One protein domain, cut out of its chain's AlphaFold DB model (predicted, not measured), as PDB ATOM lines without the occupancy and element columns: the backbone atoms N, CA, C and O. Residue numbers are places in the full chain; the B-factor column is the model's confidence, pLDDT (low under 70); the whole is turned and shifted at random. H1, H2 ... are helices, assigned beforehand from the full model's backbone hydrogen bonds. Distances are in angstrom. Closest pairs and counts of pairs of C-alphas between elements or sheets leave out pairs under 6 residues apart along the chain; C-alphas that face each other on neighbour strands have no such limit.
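What this domain is: This is residues 44 to 65, 75 to 105 and 127 to 188 of the 590 residues of an uncharacterized protein of Lasallia pustulata (UniProt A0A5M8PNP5). Two long helices, H3 and H4, cross near their middles as an X. A small helical hairpin, H1 and H2, packs through H1 on one end of H3, and after H4 the chain folds back as H5, with the short H6 and H7 beyond it; residues 58 to 65 and 98 to 105 stick out. The printed part has 115 residues with seven named helices, H1 to H7 in order, and no named strand: all helix. It is loose, with a radius of gyration of the C-alphas of 17.3 A and spans of 52 by 45 by 25 A.

Where its parts are: H1, residues 44 to 49, begins at C-alpha 44 (28.630, 20.375, -41.158). H2 is residues 53 to 61. H3, residues 80 to 105, is 35.8 A long, with a kink of 44 degrees near residue 90. H4, residues 127 to 156, is 43.3 A long and ends at C-alpha 156 (52.767, 17.175, -34.887). H5 is residues 163 to 171, H6 175 to 179 and H7 181 to 184.

How they stand to each other: H1 and H2 form a hairpin, closest at the C-alphas of Cys 47 and Ser 53, 5.4 A. H1 touches residues 82 to 86 of H3, closest at Ala 49 and Ser 86, C-alphas 5.7 A apart. H3 and H4 touch at a steep tilt of 39 degrees, opposite ways, the C-alphas of His 90 and Ser 142 being closest at 5.2 A. H4 and H5 form a hairpin at a shallow tilt of 25 degrees, closest at the C-alphas of Ala 144 and Gly 169, 6.3 A. H7 touches H5, with C-alphas 164 and 182 closest at 5.1 A; H6 is close to H5 but not clearly touching. Every O i to N i+4 pair is within hydrogen-bond range in H1, H2 and H4, but 17 of 22 in H3, 3 of 5 in H5 and 0 of 1 in H6, where 2 of 2 O i to N i+3 pairs are; H7 is too short for such a pair.

The domain as a whole: Residues 66 to 74 and 106 to 126 are not printed, with C-alpha gaps of 28.8 A and 23.1 A. Of the links printed whole, none is long. The mean pLDDT of the printed part is 71.8, and 56 residues are under 70, among them 44 to 65 and 155 to 173.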
ATOM      1  N   ARG A  44      27.908  21.472 -41.827       57.59
ATOM      2  CA  ARG A  44      28.630  20.375 -41.158       57.59
ATOM      3  C   ARG A  44      30.120  20.693 -41.020       57.59
ATOM      4  O   ARG A  44      30.705  20.433 -39.968       57.59
ATOM      5  N   SER A  45      30.724  21.266 -42.061       56.62
ATOM      6  CA  SER A  45      32.115  21.728 -42.035       56.62
ATOM      7  C   SER A  45      32.313  22.891 -41.060       56.62
ATOM      8  O   SER A  45      33.293  22.891 -40.323       56.62
ATOM      9  N   PHE A  46      31.346  23.805 -40.966       62.16
ATOM     10  CA  PHE A  46      31.318  24.914 -40.012       62.16
ATOM     11  C   PHE A  46      31.243  24.440 -38.557       62.16
ATOM     12  O   PHE A  46      32.107  24.784 -37.751       62.16
ATOM     13  N   CYS A  47      30.294  23.562 -38.217       58.06
ATOM     14  CA  CYS A  47      30.200  23.007 -36.865       58.06
ATOM     15  C   CYS A  47      31.426  22.160 -36.488       58.06
ATOM     16  O   CYS A  47      31.811  22.140 -35.322       58.06
ATOM     17  N   ARG A  48      32.059  21.468 -37.448       58.97
ATOM     18  CA  ARG A  48      33.319  20.746 -37.205       58.97
ATOM     19  C   ARG A  48      34.504  21.688 -36.996       58.97
ATOM     20  O   ARG A  48      35.277  21.443 -36.077       58.97
ATOM     21  N   ALA A  49      34.624  22.750 -37.792       57.91
ATOM     22  CA  ALA A  49      35.688  23.746 -37.655       57.91
ATOM     23  C   ALA A  49      35.623  24.486 -36.307       57.91
ATOM     24  O   ALA A  49      36.657  24.777 -35.719       57.91
ATOM     25  N   LEU A  50      34.417  24.706 -35.773       56.88
ATOM     26  CA  LEU A  50      34.191  25.354 -34.477       56.88
ATOM     27  C   LEU A  50      34.188  24.393 -33.271       56.88
ATOM     28  O   LEU A  50      33.857  24.806 -32.163       56.88
ATOM     29  N   GLY A  51      34.494  23.102 -33.454       56.16
ATOM     30  CA  GLY A  51      34.483  22.115 -32.360       56.16
ATOM     31  C   GLY A  51      33.085  21.746 -31.826       56.16
ATOM     32  O   GLY A  51      32.964  21.020 -30.843       56.16
ATOM     33  N   LEU A  52      32.015  22.179 -32.497       63.72
ATOM     34  CA  LEU A  52      30.605  21.924 -32.162       63.72
ATOM     35  C   LEU A  52      30.063  20.628 -32.799       63.72
ATOM     36  O   LEU A  52      28.853  20.407 -32.883       63.72
ATOM     37  N   SER A  53      30.949  19.739 -33.249       63.22
ATOM     38  CA  SER A  53      30.590  18.484 -33.922       63.22
ATOM     39  C   SER A  53      29.764  17.544 -33.036       63.22
ATOM     40  O   SER A  53      28.904  16.828 -33.546       63.22
ATOM     41  N   LEU A  54      29.964  17.598 -31.713       57.44
ATOM     42  CA  LEU A  54      29.177  16.863 -30.718       57.44
ATOM     43  C   LEU A  54      27.719  17.338 -30.651       57.44
ATOM     44  O   LEU A  54      26.825  16.513 -30.466       57.44
ATOM     45  N   PHE A  55      27.465  18.638 -30.835       59.56
ATOM     46  CA  PHE A  55      26.107  19.192 -30.887       59.56
ATOM     47  C   PHE A  55      25.379  18.734 -32.149       59.56
ATOM     48  O   PHE A  55      24.246  18.266 -32.063       59.56
ATOM     49  N   TYR A  56      26.058  18.773 -33.300       62.19
ATOM     50  CA  TYR A  56      25.526  18.245 -34.558       62.19
ATOM     51  C   TYR A  56      25.225  16.740 -34.458       62.19
ATOM     52  O   TYR A  56      24.116  16.314 -34.776       62.19
ATOM     53  N   HIS A  57      26.163  15.935 -33.936       58.62
ATOM     54  CA  HIS A  57      25.952  14.496 -33.763       58.62
ATOM     55  C   HIS A  57      24.808  14.186 -32.786       58.62
ATOM     56  O   HIS A  57      23.980  13.332 -33.093       58.62
ATOM     57  N   LYS A  58      24.703  14.883 -31.645       59.56
ATOM     58  CA  LYS A  58      23.636  14.629 -30.659       59.56
ATOM     59  C   LYS A  58      22.250  15.079 -31.122       59.56
ATOM     60  O   LYS A  58      21.292  14.374 -30.816       59.56
ATOM     61  N   LEU A  59      22.115  16.195 -31.843       61.62
ATOM     62  CA  LEU A  59      20.805  16.636 -32.345       61.62
ATOM     63  C   LEU A  59      20.311  15.774 -33.515       61.62
ATOM     64  O   LEU A  59      19.140  15.408 -33.539       61.62
ATOM     65  N   PHE A  60      21.187  15.419 -34.462       57.06
ATOM     66  CA  PHE A  60      20.767  14.718 -35.681       57.06
ATOM     67  C   PHE A  60      20.742  13.185 -35.555       57.06
ATOM     68  O   PHE A  60      19.882  12.554 -36.165       57.06
ATOM     69  N   HIS A  61      21.610  12.557 -34.746       57.38
ATOM     70  CA  HIS A  61      21.598  11.087 -34.608       57.38
ATOM     71  C   HIS A  61      20.614  10.564 -33.563       57.38
ATOM     72  O   HIS A  61      20.142   9.434 -33.697       57.38
ATOM     73  N   ARG A  62      20.221  11.372 -32.566       50.81
ATOM     74  CA  ARG A  62      19.177  10.966 -31.606       50.81
ATOM     75  C   ARG A  62      17.804  10.795 -32.275       50.81
ATOM     76  O   ARG A  62      16.952  10.110 -31.726       50.81
ATOM     77  N   ALA A  63      17.630  11.337 -33.482       53.81
ATOM     78  CA  ALA A  63      16.452  11.143 -34.322       53.81
ATOM     79  C   ALA A  63      16.503   9.889 -35.226       53.81
ATOM     80  O   ALA A  63      15.483   9.547 -35.816       53.81
ATOM     81  N   ARG A  64      17.651   9.199 -35.374       58.69
ATOM     82  CA  ARG A  64      17.817   8.095 -36.352       58.69
ATOM     83  C   ARG A  64      18.441   6.798 -35.821       58.69
ATOM     84  O   ARG A  64      18.765   5.920 -36.612       58.69
ATOM     85  N   GLY A  65      18.577   6.631 -34.506       49.81
ATOM     86  CA  GLY A  65      18.747   5.316 -33.862       49.81
ATOM     87  C   GLY A  65      20.066   4.558 -34.081       49.81
ATOM     88  O   GLY A  65      20.352   3.675 -33.287       49.81
ATOM     89  N   ALA A  75      44.802  14.874 -36.725       54.38
ATOM     90  CA  ALA A  75      45.404  15.914 -35.886       54.38
ATOM     91  C   ALA A  75      45.560  17.271 -36.606       54.38
ATOM     92  O   ALA A  75      45.342  18.315 -35.990       54.38
ATOM     93  N   ILE A  76      45.882  17.263 -37.907       63.28
ATOM     94  CA  ILE A  76      46.033  18.461 -38.750       63.28
ATOM     95  C   ILE A  76      45.314  18.249 -40.086       63.28
ATOM     96  O   ILE A  76      45.480  17.223 -40.740       63.28
ATOM     97  N   TYR A  77      44.520  19.235 -40.506       67.31
ATOM     98  CA  TYR A  77      43.857  19.245 -41.811       67.31
ATOM     99  C   TYR A  77      44.592  20.189 -42.771       67.31
ATOM    100  O   TYR A  77      44.765  21.361 -42.455       67.31
ATOM    101  N   GLY A  78      44.951  19.717 -43.967       65.31
ATOM    102  CA  GLY A  78      45.612  20.520 -45.012       65.31
ATOM    103  C   GLY A  78      44.683  21.423 -45.841       65.31
ATOM    104  O   GLY A  78      45.013  21.771 -46.970       65.31
ATOM    105  N   ASP A  79      43.499  21.769 -45.332       76.81
ATOM    106  CA  ASP A  79      42.459  22.474 -46.094       76.81
ATOM    107  C   ASP A  79      42.417  23.973 -45.752       76.81
ATOM    108  O   ASP A  79      42.083  24.370 -44.631       76.81
ATOM    109  N   ARG A  80      42.706  24.817 -46.753       70.94
ATOM    110  CA  ARG A  80      42.703  26.284 -46.627       70.94
ATOM    111  C   ARG A  80      41.333  26.844 -46.254       70.94
ATOM    112  O   ARG A  80      41.264  27.823 -45.517       70.94
ATOM    113  N   THR A  81      40.246  26.228 -46.717       70.81
ATOM    114  CA  THR A  81      38.892  26.715 -46.417       70.81
ATOM    115  C   THR A  81      38.542  26.512 -44.947       70.81
ATOM    116  O   THR A  81      37.982  27.404 -44.314       70.81
ATOM    117  N   ARG A  82      38.959  25.385 -44.361       70.94
ATOM    118  CA  ARG A  82      38.806  25.122 -42.923       70.94
ATOM    119  C   ARG A  82      39.697  26.018 -42.079       70.94
ATOM    120  O   ARG A  82      39.245  26.475 -41.034       70.94
ATOM    121  N   ALA A  83      40.915  26.299 -42.540       71.38
ATOM    122  CA  ALA A  83      41.795  27.258 -41.879       71.38
ATOM    123  C   ALA A  83      41.150  28.654 -41.835       71.38
ATOM    124  O   ALA A  83      41.003  29.216 -40.755       71.38
ATOM    125  N   MET A  84      40.651  29.158 -42.972       74.50
ATOM    126  CA  MET A  84      39.946  30.447 -43.036       74.50
ATOM    127  C   MET A  84      38.709  30.484 -42.133       74.50
ATOM    128  O   MET A  84      38.490  31.463 -41.425       74.50
ATOM    129  N   LEU A  85      37.917  29.407 -42.125       75.44
ATOM    130  CA  LEU A  85      36.712  29.315 -41.302       75.44
ATOM    131  C   LEU A  85      37.039  29.278 -39.803       75.44
ATOM    132  O   LEU A  85      36.335  29.892 -39.007       75.44
ATOM    133  N   SER A  86      38.123  28.601 -39.418       71.31
ATOM    134  CA  SER A  86      38.607  28.579 -38.037       71.31
ATOM    135  C   SER A  86      39.186  29.930 -37.607       71.31
ATOM    136  O   SER A  86      39.077  30.279 -36.436       71.31
ATOM    137  N   SER A  87      39.736  30.720 -38.536       78.62
ATOM    138  CA  SER A  87      40.214  32.080 -38.258       78.62
ATOM    139  C   SER A  87      39.089  33.103 -38.053       78.62
ATOM    140  O   SER A  87      39.349  34.193 -37.544       78.62
ATOM    141  N   LEU A  88      37.833  32.767 -38.388       81.50
ATOM    142  CA  LEU A  88      36.696  33.678 -38.207       81.50
ATOM    143  C   LEU A  88      36.475  34.097 -36.749       81.50
ATOM    144  O   LEU A  88      36.020  35.212 -36.491       81.50
ATOM    145  N   ILE A  89      36.850  33.233 -35.803       83.56
ATOM    146  CA  ILE A  89      36.747  33.501 -34.364       83.56
ATOM    147  C   ILE A  89      37.592  34.708 -33.922       83.56
ATOM    148  O   ILE A  89      37.299  35.317 -32.897       83.56
ATOM    149  N   HIS A  90      38.604  35.097 -34.709       85.94
ATOM    150  CA  HIS A  90      39.485  36.225 -34.405       85.94
ATOM    151  C   HIS A  90      38.940  37.570 -34.911       85.94
ATOM    152  O   HIS A  90      39.250  38.607 -34.327       85.94
ATOM    153  N   PHE A  91      38.107  37.594 -35.961       88.69
ATOM    154  CA  PHE A  91      37.648  38.858 -36.558       88.69
ATOM    155  C   PHE A  91      36.661  39.620 -35.677       88.69
ATOM    156  O   PHE A  91      36.709  40.845 -35.641       88.69
ATOM    157  N   VAL A  92      35.788  38.920 -34.948       87.38
ATOM    158  CA  VAL A  92      34.813  39.550 -34.043       87.38
ATOM    159  C   VAL A  92      35.506  40.363 -32.938       87.38
ATOM    160  O   VAL A  92      35.247  41.565 -32.850       87.38
ATOM    161  N   PRO A  93      36.423  39.790 -32.129       89.12
ATOM    162  CA  PRO A  93      37.088  40.555 -31.082       89.12
ATOM    163  C   PRO A  93      37.977  41.676 -31.631       89.12
ATOM    164  O   PRO A  93      37.976  42.766 -31.057       89.12
ATOM    165  N   VAL A  94      38.681  41.448 -32.748       91.25
ATOM    166  CA  VAL A  94      39.522  42.471 -33.394       91.25
ATOM    167  C   VAL A  94      38.673  43.618 -33.940       91.25
ATOM    168  O   VAL A  94      38.976  44.776 -33.677       91.25
ATOM    169  N   GLY A  95      37.581  43.319 -34.645       93.12
ATOM    170  CA  GLY A  95      36.698  44.327 -35.228       93.12
ATOM    171  C   GLY A  95      36.060  45.225 -34.170       93.12
ATOM    172  O   GLY A  95      36.069  46.448 -34.314       93.12
ATOM    173  N   VAL A  96      35.574  44.642 -33.069       91.38
ATOM    174  CA  VAL A  96      35.022  45.408 -31.941       91.38
ATOM    175  C   VAL A  96      36.111  46.256 -31.269       91.38
ATOM    176  O   VAL A  96      35.889  47.442 -31.033       91.38
ATOM    177  N   ALA A  97      37.307  45.704 -31.034       91.06
ATOM    178  CA  ALA A  97      38.418  46.446 -30.433       91.06
ATOM    179  C   ALA A  97      38.877  47.631 -31.303       91.06
ATOM    180  O   ALA A  97      39.058  48.735 -30.788       91.06
ATOM    181  N   VAL A  98      39.012  47.431 -32.619       93.19
ATOM    182  CA  VAL A  98      39.357  48.488 -33.584       93.19
ATOM    183  C   VAL A  98      38.270  49.558 -33.625       93.19
ATOM    184  O   VAL A  98      38.589  50.746 -33.607       93.19
ATOM    185  N   SER A  99      36.994  49.163 -33.623       90.81
ATOM    186  CA  SER A  99      35.862  50.098 -33.649       90.81
ATOM    187  C   SER A  99      35.824  50.976 -32.395       90.81
ATOM    188  O   SER A  99      35.771  52.199 -32.504       90.81
ATOM    189  N   ILE A 100      35.932  50.375 -31.204       87.56
ATOM    190  CA  ILE A 100      35.955  51.106 -29.925       87.56
ATOM    191  C   ILE A 100      37.185  52.019 -29.847       87.56
ATOM    192  O   ILE A 100      37.065  53.181 -29.457       87.56
ATOM    193  N   SER A 101      38.355  51.529 -30.262       89.06
ATOM    194  CA  SER A 101      39.589  52.326 -30.273       89.06
ATOM    195  C   SER A 101      39.480  53.520 -31.220       89.06
ATOM    196  O   SER A 101      39.870  54.623 -30.856       89.06
ATOM    197  N   SER A 102      38.893  53.330 -32.405       92.00
ATOM    198  CA  SER A 102      38.705  54.399 -33.396       92.00
ATOM    199  C   SER A 102      37.749  55.484 -32.895       92.00
ATOM    200  O   SER A 102      38.028  56.672 -33.062       92.00
ATOM    201  N   LEU A 103      36.651  55.095 -32.238       86.88
ATOM    202  CA  LEU A 103      35.706  56.034 -31.626       86.88
ATOM    203  C   LEU A 103      36.356  56.833 -30.486       86.88
ATOM    204  O   LEU A 103      36.176  58.048 -30.414       86.88
ATOM    205  N   ASN A 104      37.160  56.173 -29.645       85.94
ATOM    206  CA  ASN A 104      37.880  56.822 -28.548       85.94
ATOM    207  C   ASN A 104      38.947  57.805 -29.066       85.94
ATOM    208  O   ASN A 104      38.985  58.959 -28.649       85.94
ATOM    209  N   LEU A 105      39.751  57.393 -30.054       90.38
ATOM    210  CA  LEU A 105      40.757  58.254 -30.692       90.38
ATOM    211  C   LEU A 105      40.141  59.453 -31.426       90.38
ATOM    212  O   LEU A 105      40.770  60.503 -31.515       90.38
ATOM    213  N   GLY A 127      23.275  46.555 -20.073       83.56
ATOM    214  CA  GLY A 127      23.471  46.085 -21.448       83.56
ATOM    215  C   GLY A 127      24.902  46.283 -21.962       83.56
ATOM    216  O   GLY A 127      25.481  45.367 -22.548       83.56
ATOM    217  N   LEU A 128      25.511  47.442 -21.691       82.19
ATOM    218  CA  LEU A 128      26.910  47.712 -22.044       82.19
ATOM    219  C   LEU A 128      27.893  46.836 -21.263       82.19
ATOM    220  O   LEU A 128      28.848  46.329 -21.846       82.19
ATOM    221  N   GLN A 129      27.656  46.615 -19.969       83.94
ATOM    222  CA  GLN A 129      28.478  45.714 -19.154       83.94
ATOM    223  C   GLN A 129      28.391  44.268 -19.650       83.94
ATOM    224  O   GLN A 129      29.412  43.586 -19.751       83.94
ATOM    225  N   PHE A 130      27.191  43.815 -20.024       88.25
ATOM    226  CA  PHE A 130      26.997  42.509 -20.645       88.25
ATOM    227  C   PHE A 130      27.763  42.395 -21.970       88.25
ATOM    228  O   PHE A 130      28.492  41.425 -22.177       88.25
ATOM    229  N   ALA A 131      27.654  43.400 -22.845       84.31
ATOM    230  CA  ALA A 131      28.359  43.425 -24.126       84.31
ATOM    231  C   ALA A 131      29.888  43.450 -23.952       84.31
ATOM    232  O   ALA A 131      30.594  42.703 -24.630       84.31
ATOM    233  N   ALA A 132      30.400  44.248 -23.010       85.00
ATOM    234  CA  ALA A 132      31.820  44.286 -22.673       85.00
ATOM    235  C   ALA A 132      32.311  42.920 -22.172       85.00
ATOM    236  O   ALA A 132      33.354  42.436 -22.615       85.00
ATOM    237  N   LYS A 133      31.532  42.249 -21.314       86.56
ATOM    238  CA  LYS A 133      31.891  40.917 -20.820       86.56
ATOM    239  C   LYS A 133      31.847  39.856 -21.919       86.56
ATOM    240  O   LYS A 133      32.711  38.984 -21.968       86.56
ATOM    241  N   LEU A 134      30.875  39.939 -22.829       85.62
ATOM    242  CA  LEU A 134      30.803  39.068 -24.001       85.62
ATOM    243  C   LEU A 134      32.020  39.271 -24.919       85.62
ATOM    244  O   LEU A 134      32.602  38.294 -25.387       85.62
ATOM    245  N   HIS A 135      32.448  40.518 -25.133       87.00
ATOM    246  CA  HIS A 135      33.646  40.832 -25.916       87.00
ATOM    247  C   HIS A 135      34.919  40.271 -25.264       87.00
ATOM    248  O   HIS A 135      35.699  39.605 -25.944       87.00
ATOM    249  N   GLU A 136      35.078  40.412 -23.947       84.81
ATOM    250  CA  GLU A 136      36.172  39.793 -23.178       84.81
ATOM    251  C   GLU A 136      36.227  38.263 -23.372       84.81
ATOM    252  O   GLU A 136      37.291  37.690 -23.627       84.81
ATOM    253  N   LEU A 137      35.071  37.589 -23.341       82.88
ATOM    254  CA  LEU A 137      34.981  36.147 -23.600       82.88
ATOM    255  C   LEU A 137      35.367  35.784 -25.044       82.88
ATOM    256  O   LEU A 137      36.018  34.767 -25.274       82.88
ATOM    257  N   THR A 138      35.028  36.619 -26.031       83.50
ATOM    258  CA  THR A 138      35.456  36.380 -27.423       83.50
ATOM    259  C   THR A 138      36.956  36.596 -27.628       83.50
ATOM    260  O   THR A 138      37.577  35.853 -28.388       83.50
ATOM    261  N   ILE A 139      37.568  37.556 -26.920       83.81
ATOM    262  CA  ILE A 139      39.021  37.778 -26.937       83.81
ATOM    263  C   ILE A 139      39.747  36.557 -26.358       83.81
ATOM    264  O   ILE A 139      40.676  36.037 -26.978       83.81
ATOM    265  N   THR A 140      39.304  36.064 -25.200       81.38
ATOM    266  CA  THR A 140      39.919  34.896 -24.547       81.38
ATOM    267  C   THR A 140      39.762  33.622 -25.381       81.38
ATOM    268  O   THR A 140      40.730  32.880 -25.543       81.38
ATOM    269  N   ALA A 141      38.596  33.397 -25.998       79.88
ATOM    270  CA  ALA A 141      38.375  32.275 -26.916       79.88
ATOM    271  C   ALA A 141      39.267  32.344 -28.170       79.88
ATOM    272  O   ALA A 141      39.821  31.330 -28.596       79.88
ATOM    273  N   SER A 142      39.444  33.542 -28.735       84.25
ATOM    274  CA  SER A 142      40.340  33.800 -29.865       84.25
ATOM    275  C   SER A 142      41.799  33.462 -29.524       84.25
ATOM    276  O   SER A 142      42.445  32.718 -30.261       84.25
ATOM    277  N   LEU A 143      42.302  33.932 -28.379       79.56
ATOM    278  CA  LEU A 143      43.673  33.662 -27.931       79.56
ATOM    279  C   LEU A 143      43.906  32.179 -27.616       79.56
ATOM    280  O   LEU A 143      44.920  31.617 -28.029       79.56
ATOM    281  N   ALA A 144      42.945  31.524 -26.959       77.62
ATOM    282  CA  ALA A 144      43.007  30.088 -26.708       77.62
ATOM    283  C   ALA A 144      43.072  29.291 -28.022       77.62
ATOM    284  O   ALA A 144      43.871  28.364 -28.138       77.62
ATOM    285  N   ALA A 145      42.283  29.667 -29.035       78.06
ATOM    286  CA  ALA A 145      42.304  29.015 -30.344       78.06
ATOM    287  C   ALA A 145      43.665  29.155 -31.057       78.06
ATOM    288  O   ALA A 145      44.163  28.162 -31.589       78.06
ATOM    289  N   ILE A 146      44.293  30.340 -31.014       79.69
ATOM    290  CA  ILE A 146      45.650  30.562 -31.555       79.69
ATOM    291  C   ILE A 146      46.651  29.637 -30.865       79.69
ATOM    292  O   ILE A 146      47.448  28.971 -31.525       79.69
ATOM    293  N   LEU A 147      46.598  29.553 -29.535       74.12
ATOM    294  CA  LEU A 147      47.586  28.783 -28.793       74.12
ATOM    295  C   LEU A 147      47.385  27.274 -28.917       74.12
ATOM    296  O   LEU A 147      48.362  26.546 -29.023       74.12
ATOM    297  N   PHE A 148      46.146  26.783 -28.972       75.88
ATOM    298  CA  PHE A 148      45.894  25.371 -29.269       75.88
ATOM    299  C   PHE A 148      46.324  24.993 -30.685       75.88
ATOM    300  O   PHE A 148      46.761  23.862 -30.896       75.88
ATOM    301  N   PHE A 149      46.215  25.911 -31.648       77.75
ATOM    302  CA  PHE A 149      46.790  25.702 -32.971       77.75
ATOM    303  C   PHE A 149      48.318  25.607 -32.898       77.75
ATOM    304  O   PHE A 149      48.874  24.644 -33.418       77.75
ATOM    305  N   TYR A 150      48.973  26.532 -32.190       75.00
ATOM    306  CA  TYR A 150      50.420  26.508 -31.956       75.00
ATOM    307  C   TYR A 150      50.874  25.200 -31.286       75.00
ATOM    308  O   TYR A 150      51.691  24.479 -31.839       75.00
ATOM    309  N   ILE A 151      50.250  24.805 -30.173       73.94
ATOM    310  CA  ILE A 151      50.518  23.537 -29.472       73.94
ATOM    311  C   ILE A 151      50.350  22.334 -30.409       73.94
ATOM    312  O   ILE A 151      51.173  21.427 -30.402       73.94
ATOM    313  N   ARG A 152      49.290  22.290 -31.226       72.62
ATOM    314  CA  ARG A 152      49.078  21.177 -32.170       72.62
ATOM    315  C   ARG A 152      50.122  21.149 -33.279       72.62
ATOM    316  O   ARG A 152      50.528  20.063 -33.670       72.62
ATOM    317  N   HIS A 153      50.518  22.312 -33.788       73.44
ATOM    318  CA  HIS A 153      51.581  22.431 -34.779       73.44
ATOM    319  C   HIS A 153      52.895  21.876 -34.219       73.44
ATOM    320  O   HIS A 153      53.481  20.981 -34.815       73.44
ATOM    321  N   GLU A 154      53.265  22.319 -33.022       70.50
ATOM    322  CA  GLU A 154      54.483  21.921 -32.314       70.50
ATOM    323  C   GLU A 154      54.504  20.426 -31.932       70.50
ATOM    324  O   GLU A 154      55.534  19.773 -32.038       70.50
ATOM    325  N   ILE A 155      53.360  19.836 -31.551       68.69
ATOM    326  CA  ILE A 155      53.261  18.386 -31.268       68.69
ATOM    327  C   ILE A 155      53.413  17.536 -32.537       68.69
ATOM    328  O   ILE A 155      53.900  16.412 -32.459       68.69
ATOM    329  N   VAL A 156      52.904  18.009 -33.679       68.69
ATOM    330  CA  VAL A 156      52.767  17.175 -34.887       68.69
ATOM    331  C   VAL A 156      53.921  17.362 -35.867       68.69
ATOM    332  O   VAL A 156      54.279  16.408 -36.552       68.69
ATOM    333  N   LEU A 157      54.458  18.575 -35.986       64.75
ATOM    334  CA  LEU A 157      55.484  18.927 -36.974       64.75
ATOM    335  C   LEU A 157      56.839  19.220 -36.341       64.75
ATOM    336  O   LEU A 157      57.862  19.020 -36.995       64.75
ATOM    337  N   GLU A 158      56.846  19.682 -35.095       61.31
ATOM    338  CA  GLU A 158      58.072  19.924 -34.354       61.31
ATOM    339  C   GLU A 158      58.299  18.840 -33.302       61.31
ATOM    340  O   GLU A 158      57.746  17.740 -33.334       61.31
ATOM    341  N   THR A 159      59.220  19.129 -32.399       55.72
ATOM    342  CA  THR A 159      59.906  18.120 -31.616       55.72
ATOM    343  C   THR A 159      59.407  18.064 -30.163       55.72
ATOM    344  O   THR A 159      60.014  17.463 -29.277       55.72
ATOM    345  N   GLY A 160      58.246  18.674 -29.911       59.81
ATOM    346  CA  GLY A 160      57.536  18.659 -28.635       59.81
ATOM    347  C   GLY A 160      56.911  20.011 -28.305       59.81
ATOM    348  O   GLY A 160      57.053  20.968 -29.048       59.81
ATOM    349  N   VAL A 161      56.221  20.102 -27.162       62.31
ATOM    350  CA  VAL A 161      55.616  21.358 -26.694       62.31
ATOM    351  C   VAL A 161      56.205  21.784 -25.360       62.31
ATOM    352  O   VAL A 161      56.312  20.965 -24.441       62.31
ATOM    353  N   PRO A 162      56.533  23.073 -25.200       61.41
ATOM    354  CA  PRO A 162      56.969  23.579 -23.917       61.41
ATOM    355  C   PRO A 162      55.917  23.429 -22.830       61.41
ATOM    356  O   PRO A 162      54.743  23.704 -23.054       61.41
ATOM    357  N   PHE A 163      56.342  23.089 -21.612       61.06
ATOM    358  CA  PHE A 163      55.426  22.922 -20.479       61.06
ATOM    359  C   PHE A 163      54.569  24.184 -20.253       61.06
ATOM    360  O   PHE A 163      53.359  24.081 -20.095       61.06
ATOM    361  N   GLY A 164      55.151  25.385 -20.370       63.19
ATOM    362  CA  GLY A 164      54.400  26.648 -20.314       63.19
ATOM    363  C   GLY A 164      53.252  26.729 -21.332       63.19
ATOM    364  O   GLY A 164      52.140  27.112 -20.973       63.19
ATOM    365  N   ALA A 165      53.470  26.267 -22.568       65.81
ATOM    366  CA  ALA A 165      52.421  26.193 -23.584       65.81
ATOM    367  C   ALA A 165      51.450  25.027 -23.342       65.81
ATOM    368  O   ALA A 165      50.250  25.193 -23.538       65.81
ATOM    369  N   ALA A 166      51.918  23.879 -22.840       68.25
ATOM    370  CA  ALA A 166      51.071  22.721 -22.545       68.25
ATOM    371  C   ALA A 166      49.965  23.042 -21.520       68.25
ATOM    372  O   ALA A 166      48.842  22.554 -21.649       68.25
ATOM    373  N   PHE A 167      50.257  23.902 -20.536       67.44
ATOM    374  CA  PHE A 167      49.289  24.341 -19.519       67.44
ATOM    375  C   PHE A 167      48.626  25.681 -19.829       67.44
ATOM    376  O   PHE A 167      47.681  26.058 -19.133       67.44
ATOM    377  N   ALA A 168      49.058  26.383 -20.879       66.31
ATOM    378  CA  ALA A 168      48.501  27.681 -21.225       66.31
ATOM    379  C   ALA A 168      46.982  27.608 -21.422       66.31
ATOM    380  O   ALA A 168      46.259  28.446 -20.888       66.31
ATOM    381  N   GLY A 169      46.491  26.529 -22.051       66.06
ATOM    382  CA  GLY A 169      45.066  26.217 -22.221       66.06
ATOM    383  C   GLY A 169      44.216  26.305 -20.941       66.06
ATOM    384  O   GLY A 169      43.037  26.635 -21.021       66.06
ATOM    385  N   LEU A 170      44.807  26.049 -19.766       68.31
ATOM    386  CA  LEU A 170      44.135  26.090 -18.460       68.31
ATOM    387  C   LEU A 170      44.255  27.450 -17.752       68.31
ATOM    388  O   LEU A 170      43.459  27.742 -16.864       68.31
ATOM    389  N   GLN A 171      45.236  28.275 -18.125       69.56
ATOM    390  CA  GLN A 171      45.562  29.540 -17.452       69.56
ATOM    391  C   GLN A 171      45.063  30.783 -18.210       69.56
ATOM    392  O   GLN A 171      45.089  31.883 -17.665       69.56
ATOM    393  N   PHE A 172      44.529  30.618 -19.425       66.19
ATOM    394  CA  PHE A 172      44.037  31.706 -20.287       66.19
ATOM    395  C   PHE A 172      42.967  32.617 -19.685       66.19
ATOM    396  O   PHE A 172      42.787  33.742 -20.148       66.19
ATOM    397  N   GLN A 173      42.233  32.139 -18.681       66.19
ATOM    398  CA  GLN A 173      41.216  32.941 -17.997       66.19
ATOM    399  C   GLN A 173      41.833  34.002 -17.079       66.19
ATOM    400  O   GLN A 173      41.143  34.923 -16.649       66.19
ATOM    401  N   ASN A 174      43.127  33.885 -16.777       71.88
ATOM    402  CA  ASN A 174      43.848  34.833 -15.957       71.88
ATOM    403  C   ASN A 174      44.712  35.724 -16.850       71.88
ATOM    404  O   ASN A 174      45.740  35.288 -17.358       71.88
ATOM    405  N   VAL A 175      44.318  36.990 -17.008       67.19
ATOM    406  CA  VAL A 175      45.075  37.980 -17.792       67.19
ATOM    407  C   VAL A 175      46.535  38.022 -17.336       67.19
ATOM    408  O   VAL A 175      47.418  38.042 -18.177       67.19
ATOM    409  N   SER A 176      46.806  37.885 -16.036       70.38
ATOM    410  CA  SER A 176      48.161  37.853 -15.460       70.38
ATOM    411  C   SER A 176      49.086  36.800 -16.087       70.38
ATOM    412  O   SER A 176      50.297  37.002 -16.107       70.38
ATOM    413  N   PHE A 177      48.535  35.702 -16.621       70.69
ATOM    414  CA  PHE A 177      49.301  34.646 -17.284       70.69
ATOM    415  C   PHE A 177      50.080  35.173 -18.495       70.69
ATOM    416  O   PHE A 177      51.241  34.837 -18.670       70.69
ATOM    417  N   PHE A 178      49.505  36.075 -19.291       67.50
ATOM    418  CA  PHE A 178      50.192  36.620 -20.470       67.50
ATOM    419  C   PHE A 178      51.366  37.551 -20.131       67.50
ATOM    420  O   PHE A 178      52.135  37.912 -21.016       67.50
ATOM    421  N   TRP A 179      51.518  37.953 -18.869       70.88
ATOM    422  CA  TRP A 179      52.668  38.711 -18.361       70.88
ATOM    423  C   TRP A 179      53.524  37.856 -17.423       70.88
ATOM    424  O   TRP A 179      54.466  38.356 -16.811       70.88
ATOM    425  N   SER A 180      53.201  36.569 -17.297       67.44
ATOM    426  CA  SER A 180      53.888  35.660 -16.400       67.44
ATOM    427  C   SER A 180      55.174  35.124 -17.029       67.44
ATOM    428  O   SER A 180      55.349  35.106 -18.255       67.44
ATOM    429  N   GLN A 181      56.101  34.684 -16.177       62.03
ATOM    430  CA  GLN A 181      57.361  34.088 -16.627       62.03
ATOM    431  C   GLN A 181      57.130  32.749 -17.334       62.03
ATOM    432  O   GLN A 181      57.941  32.347 -18.152       62.03
ATOM    433  N   GLU A 182      56.023  32.069 -17.058       64.25
ATOM    434  CA  GLU A 182      55.632  30.812 -17.689       64.25
ATOM    435  C   GLU A 182      55.199  31.013 -19.149       64.25
ATOM    436  O   GLU A 182      55.487  30.158 -19.984       64.25
ATOM    437  N   PHE A 183      54.558  32.145 -19.470       68.69
ATOM    438  CA  PHE A 183      54.179  32.503 -20.840       68.69
ATOM    439  C   PHE A 183      55.362  33.071 -21.634       68.69
ATOM    440  O   PHE A 183      55.682  32.577 -22.714       68.69
ATOM    441  N   TRP A 184      56.071  34.066 -21.090       63.72
ATOM    442  CA  TRP A 184      57.233  34.672 -21.766       63.72
ATOM    443  C   TRP A 184      58.491  33.808 -21.729       63.72
ATOM    444  O   TRP A 184      59.383  33.971 -22.558       63.72
ATOM    445  N   GLY A 185      58.553  32.874 -20.787       55.03
ATOM    446  CA  GLY A 185      59.565  31.836 -20.715       55.03
ATOM    447  C   GLY A 185      59.220  30.616 -21.554       55.03
ATOM    448  O   GLY A 185      59.891  29.609 -21.376       55.03
ATOM    449  N   THR A 186      58.215  30.664 -22.442       60.44
ATOM    450  CA  THR A 186      58.007  29.604 -23.438       60.44
ATOM    451  C   THR A 186      59.346  29.394 -24.158       60.44
ATOM    452  O   THR A 186      59.812  30.315 -24.834       60.44
ATOM    453  N   PRO A 187      60.042  28.270 -23.911       60.22
ATOM    454  CA  PRO A 187      61.422  28.113 -24.311       60.22
ATOM    455  C   PRO A 187      61.548  28.255 -25.817       60.22
ATOM    456  O   PRO A 187      60.619  27.985 -26.572       60.22
ATOM    457  N   ARG A 188      62.731  28.667 -26.253       61.03
ATOM    458  CA  ARG A 188      63.076  28.591 -27.666       61.03
ATOM    459  C   ARG A 188      63.564  27.179 -27.932       61.03
ATOM    460  O   ARG A 188      64.389  26.664 -27.169       61.03
TER     461      ARG A 188